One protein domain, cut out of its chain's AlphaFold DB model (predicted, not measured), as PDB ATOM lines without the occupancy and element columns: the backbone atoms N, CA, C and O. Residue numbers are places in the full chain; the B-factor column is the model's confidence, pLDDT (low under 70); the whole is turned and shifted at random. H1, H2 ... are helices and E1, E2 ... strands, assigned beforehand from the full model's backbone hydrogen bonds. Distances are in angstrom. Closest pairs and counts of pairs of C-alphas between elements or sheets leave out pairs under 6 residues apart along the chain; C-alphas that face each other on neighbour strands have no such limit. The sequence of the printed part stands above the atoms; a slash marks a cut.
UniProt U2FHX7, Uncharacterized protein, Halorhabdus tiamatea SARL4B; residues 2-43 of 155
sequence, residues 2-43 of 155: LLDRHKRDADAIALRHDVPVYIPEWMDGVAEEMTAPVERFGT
ATOM      1  N   LEU A   2     178.935 150.159 166.516       96.75
ATOM      2  CA  LEU A   2     177.646 150.827 166.736       96.75
ATOM      3  C   LEU A   2     177.073 150.557 168.137       96.75
ATOM      4  O   LEU A   2     176.041 151.116 168.481       96.75
ATOM      5  N   LEU A   3     177.738 149.724 168.942       96.81
ATOM      6  CA  LEU A   3     177.371 149.388 170.316       96.81
ATOM      7  C   LEU A   3     178.636 149.342 171.179       96.81
ATOM      8  O   LEU A   3     179.577 148.639 170.813       96.81
ATOM      9  N   ASP A   4     178.630 150.031 172.320       94.62
ATOM     10  CA  ASP A   4     179.772 150.162 173.249       94.62
ATOM     11  C   ASP A   4     180.468 148.845 173.634       94.62
ATOM     12  O   ASP A   4     181.683 148.793 173.814       94.62
ATOM     13  N   ARG A   5     179.710 147.755 173.740       92.44
ATOM     14  CA  ARG A   5     180.216 146.439 174.154       92.44
ATOM     15  C   ARG A   5     180.600 145.496 173.011       92.44
ATOM     16  O   ARG A   5     181.158 144.431 173.275       92.44
ATOM     17  N   HIS A   6     180.380 145.859 171.748       91.81
ATOM     18  CA  HIS A   6     180.764 145.043 170.581       91.81
ATOM     19  C   HIS A   6     182.225 145.275 170.154       91.81
ATOM     20  O   HIS A   6     182.527 145.494 168.983       91.81
ATOM     21  N   LYS A   7     183.143 145.216 171.127       93.25
ATOM     22  CA  LYS A   7     184.559 145.580 170.958       93.25
ATOM     23  C   LYS A   7     185.534 144.406 170.840       93.25
ATOM     24  O   LYS A   7     186.661 144.609 170.407       93.25
ATOM     25  N   ARG A   8     185.110 143.188 171.213       94.69
ATOM     26  CA  ARG A   8     185.989 142.023 171.462       94.69
ATOM     27  C   ARG A   8     187.057 141.800 170.387       94.69
ATOM     28  O   ARG A   8     188.215 141.610 170.729       94.69
ATOM     29  N   ASP A   9     186.652 141.834 169.120       95.81
ATOM     30  CA  ASP A   9     187.520 141.521 167.979       95.81
ATOM     31  C   ASP A   9     187.858 142.770 167.138       95.81
ATOM     32  O   ASP A   9     188.462 142.655 166.072       95.81
ATOM     33  N   ALA A  10     187.480 143.970 167.602       96.19
ATOM     34  CA  ALA A  10     187.619 145.212 166.841       96.19
ATOM     35  C   ALA A  10     189.089 145.546 166.549       96.19
ATOM     36  O   ALA A  10     189.435 145.757 165.389       96.19
ATOM     37  N   ASP A  11     189.956 145.494 167.567       97.19
ATOM     38  CA  ASP A  11     191.401 145.712 167.408       97.19
ATOM     39  C   ASP A  11     192.024 144.705 166.435       97.19
ATOM     40  O   ASP A  11     192.771 145.076 165.532       97.19
ATOM     41  N   ALA A  12     191.691 143.419 166.589       97.75
ATOM     42  CA  ALA A  12     192.257 142.358 165.764       97.75
ATOM     43  C   ALA A  12     191.903 142.531 164.277       97.75
ATOM     44  O   ALA A  12     192.751 142.306 163.413       97.75
ATOM     45  N   ILE A  13     190.670 142.947 163.975       97.31
ATOM     46  CA  ILE A  13     190.220 143.214 162.604       97.31
ATOM     47  C   ILE A  13     190.866 144.499 162.074       97.31
ATOM     48  O   ILE A  13     191.453 144.480 160.994       97.31
ATOM     49  N   ALA A  14     190.801 145.594 162.831       97.94
ATOM     50  CA  ALA A  14     191.317 146.899 162.425       97.94
ATOM     51  C   ALA A  14     192.816 146.847 162.087       97.94
ATOM     52  O   ALA A  14     193.221 147.207 160.983       97.94
ATOM     53  N   LEU A  15     193.627 146.284 162.988       97.94
ATOM     54  CA  LEU A  15     195.073 146.154 162.798       97.94
ATOM     55  C   LEU A  15     195.434 145.201 161.652       97.94
ATOM     56  O   LEU A  15     196.404 145.436 160.938       97.94
ATOM     57  N   ARG A  16     194.659 144.125 161.449       98.25
ATOM     58  CA  ARG A  16     194.883 143.180 160.342       98.25
ATOM     59  C   ARG A  16     194.680 143.831 158.975       98.25
ATOM     60  O   ARG A  16     195.327 143.419 158.013       98.25
ATOM     61  N   HIS A  17     193.749 144.773 158.884       98.06
ATOM     62  CA  HIS A  17     193.335 145.387 157.628       98.06
ATOM     63  C   HIS A  17     193.870 146.809 157.431       98.06
ATOM     64  O   HIS A  17     193.583 147.395 156.393       98.06
ATOM     65  N   ASP A  18     194.660 147.325 158.379       97.69
ATOM     66  CA  ASP A  18     195.202 148.691 158.372       97.69
ATOM     67  C   ASP A  18     194.102 149.757 158.210       97.69
ATOM     68  O   ASP A  18     194.192 150.684 157.408       97.69
ATOM     69  N   VAL A  19     193.011 149.581 158.961       97.44
ATOM     70  CA  VAL A  19     191.861 150.496 158.978       97.44
ATOM     71  C   VAL A  19     191.551 150.937 160.405       97.44
ATOM     72  O   VAL A  19     191.772 150.163 161.340       97.44
ATOM     73  N   PRO A  20     191.006 152.148 160.612       97.38
ATOM     74  CA  PRO A  20     190.596 152.585 161.935       97.38
ATOM     75  C   PRO A  20     189.293 151.906 162.380       97.38
ATOM     76  O   PRO A  20     188.457 151.478 161.577       97.38
ATOM     77  N   VAL A  21     189.078 151.865 163.693       97.44
ATOM     78  CA  VAL A  21     187.773 151.563 164.280       97.44
ATOM     79  C   VAL A  21     186.931 152.837 164.260       97.44
ATOM     80  O   VAL A  21     187.212 153.794 164.972       97.44
ATOM     81  N   TYR A  22     185.862 152.837 163.472       96.69
ATOM     82  CA  TYR A  22     184.913 153.949 163.426       96.69
ATOM     83  C   TYR A  22     183.919 153.882 164.589       96.69
ATOM     84  O   TYR A  22     183.299 152.834 164.781       96.69
ATOM     85  N   ILE A  23     183.692 154.972 165.323       97.19
ATOM     86  CA  ILE A  23     182.655 155.071 166.371       97.19
ATOM     87  C   ILE A  23     181.843 156.375 166.245       97.19
ATOM     88  O   ILE A  23     182.384 157.375 165.776       97.19
ATOM     89  N   PRO A  24     180.567 156.415 166.676       97.00
ATOM     90  CA  PRO A  24     179.817 157.667 166.734       97.00
ATOM     91  C   PRO A  24     180.505 158.698 167.636       97.00
ATOM     92  O   PRO A  24     181.037 158.352 168.692       97.00
ATOM     93  N   GLU A  25     180.458 159.977 167.266       95.88
ATOM     94  CA  GLU A  25     181.167 161.053 167.975       95.88
ATOM     95  C   GLU A  25     180.789 161.175 169.454       95.88
ATOM     96  O   GLU A  25     181.640 161.498 170.281       95.88
ATOM     97  N   TRP A  26     179.540 160.859 169.792       95.38
ATOM     98  CA  TRP A  26     178.993 160.924 171.143       95.38
ATOM     99  C   TRP A  26     179.288 159.671 171.972       95.38
ATOM    100  O   TRP A  26     178.988 159.669 173.163       95.38
ATOM    101  N   MET A  27     179.851 158.618 171.364       95.69
ATOM    102  CA  MET A  27     180.148 157.373 172.061       95.69
ATOM    103  C   MET A  27     181.407 157.530 172.925       95.69
ATOM    104  O   MET A  27     182.497 157.786 172.404       95.69
ATOM    105  N   ASP A  28     181.272 157.393 174.239       93.50
ATOM    106  CA  ASP A  28     182.373 157.524 175.199       93.50
ATOM    107  C   ASP A  28     182.865 156.163 175.725       93.50
ATOM    108  O   ASP A  28     182.206 155.133 175.557       93.50
ATOM    109  N   GLY A  29     184.077 156.141 176.291       93.25
ATOM    110  CA  GLY A  29     184.688 154.966 176.927       93.25
ATOM    111  C   GLY A  29     185.253 153.908 175.974       93.25
ATOM    112  O   GLY A  29     186.140 153.158 176.365       93.25
ATOM    113  N   VAL A  30     184.764 153.834 174.731       93.44
ATOM    114  CA  VAL A  30     185.220 152.834 173.751       93.44
ATOM    115  C   VAL A  30     186.624 153.144 173.248       93.44
ATOM    116  O   VAL A  30     187.447 152.242 173.145       93.44
ATOM    117  N   ALA A  31     186.912 154.408 172.923       94.75
ATOM    118  CA  ALA A  31     188.173 154.781 172.285       94.75
ATOM    119  C   ALA A  31     189.383 154.520 173.194       94.75
ATOM    120  O   ALA A  31     190.438 154.117 172.719       94.75
ATOM    121  N   GLU A  32     189.212 154.717 174.501       94.38
ATOM    122  CA  GLU A  32     190.235 154.509 175.524       94.38
ATOM    123  C   GLU A  32     190.605 153.031 175.718       94.38
ATOM    124  O   GLU A  32     191.650 152.723 176.288       94.38
ATOM    125  N   GLU A  33     189.752 152.117 175.259       94.44
ATOM    126  CA  GLU A  33     189.948 150.674 175.375       94.44
ATOM    127  C   GLU A  33     190.531 150.041 174.105       94.44
ATOM    128  O   GLU A  33     190.794 148.838 174.111       94.44
ATOM    129  N   MET A  34     190.711 150.817 173.028       95.62
ATOM    130  CA  MET A  34     191.220 150.339 171.740       95.62
ATOM    131  C   MET A  34     192.724 150.556 171.602       95.62
ATOM    132  O   MET A  34     193.277 151.580 172.003       95.62
ATOM    133  N   THR A  35     193.381 149.583 170.976       97.00
ATOM    134  CA  THR A  35     194.782 149.678 170.550       97.00
ATOM    135  C   THR A  35     194.888 150.237 169.132       97.00
ATOM    136  O   THR A  35     195.829 150.966 168.818       97.00
ATOM    137  N   ALA A  36     193.946 149.878 168.256       97.50
ATOM    138  CA  ALA A  36     193.883 150.380 166.892       97.50
ATOM    139  C   ALA A  36     193.522 151.877 166.856       97.50
ATOM    140  O   ALA A  36     192.868 152.375 167.776       97.50
ATOM    141  N   PRO A  37     193.885 152.607 165.782       97.69
ATOM    142  CA  PRO A  37     193.398 153.964 165.572       97.69
ATOM    143  C   PRO A  37     191.869 154.012 165.605       97.69
ATOM    144  O   PRO A  37     191.201 153.148 165.034       97.69
ATOM    145  N   VAL A  38     191.315 155.033 166.255       97.81
ATOM    146  CA  VAL A  38     189.868 155.244 166.350       97.81
ATOM    147  C   VAL A  38     189.504 156.520 165.613       97.81
ATOM    148  O   VAL A  38     190.050 157.584 165.903       97.81
ATOM    149  N   GLU A  39     188.543 156.420 164.701       97.31
ATOM    150  CA  GLU A  39     187.957 157.569 164.019       97.31
ATOM    151  C   GLU A  39     186.520 157.783 164.474       97.31
ATOM    152  O   GLU A  39     185.746 156.842 164.662       97.31
ATOM    153  N   ARG A  40     186.155 159.047 164.674       96.56
ATOM    154  CA  ARG A  40     184.806 159.428 165.082       96.56
ATOM    155  C   ARG A  40     184.023 159.913 163.872       96.56
ATOM    156  O   ARG A  40     184.539 160.707 163.092       96.56
ATOM    157  N   PHE A  41     182.777 159.472 163.747       95.62
ATOM    158  CA  PHE A  41     181.846 159.963 162.733       95.62
ATOM    159  C   PHE A  41     180.646 160.658 163.380       95.62
ATOM    160  O   PHE A  41     180.223 160.296 164.480       95.62
ATOM    161  N   GLY A  42     180.123 161.677 162.699       95.88
ATOM    162  CA  GLY A  42     178.992 162.475 163.167       95.88
ATOM    163  C   GLY A  42     177.651 161.838 162.806       95.88
ATOM    164  O   GLY A  42     177.374 160.682 163.121       95.88
ATOM    165  N   THR A  43     176.809 162.605 162.119       95.62
ATOM    166  CA  THR A  43     175.456 162.191 161.714       95.62
ATOM    167  C   THR A  43     175.406 161.378 160.424       95.62
ATOM    168  O   THR A  43     174.330 160.926 160.046       95.62
TER     169      THR A  43
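Overview. This is residues 2 to 43 of the 155 residues of an uncharacterized protein of Halorhabdus tiamatea SARL4B (UniProt U2FHX7). Little regular structure is present: a short helix, H1, stands by the beginning of E1 in a two-strand parallel sheet, E1 beside E2, and a long loop, residues 25 to 37, runs back from the end of E1 to the beginning of E2. The printed part has 42 residues, 16 in named elements, in the order H1, E1, E2; the class is mixed. It is compact, with a radius of gyration of the C-alphas of 9.6 A, and spans 26 by 18 by 15 A.

Arrangement. The closest C-alphas of H1, residues 10 to 17, and E1, residues 21 to 24, are those of Ala 14 and Val 21, 6.1 A apart. Every O i to N i+4 pair in H1 is within hydrogen-bond range. E1 and E2, residues 38 to 41, are parallel at 35 degrees; N 23 and O 39 are 2.9 A apart, within hydrogen-bond range. H1 and E2 are apart.

Along the chain. H1, 10.8 A long, begins at C-alpha 10 (187.619, 145.212, 166.841). E1 is 10.3 A long. E2, 10.0 A long, ends at C-alpha 41 (181.846, 159.963, 162.733).

Size, cuts and confidence. The C-alphas farthest apart, Arg 16 and Thr 43, are 27.2 A apart. The link H1 to E1 is tight, E1 to E2 long. The printed part has no cut, and no printed residue is under 70 in pLDDT.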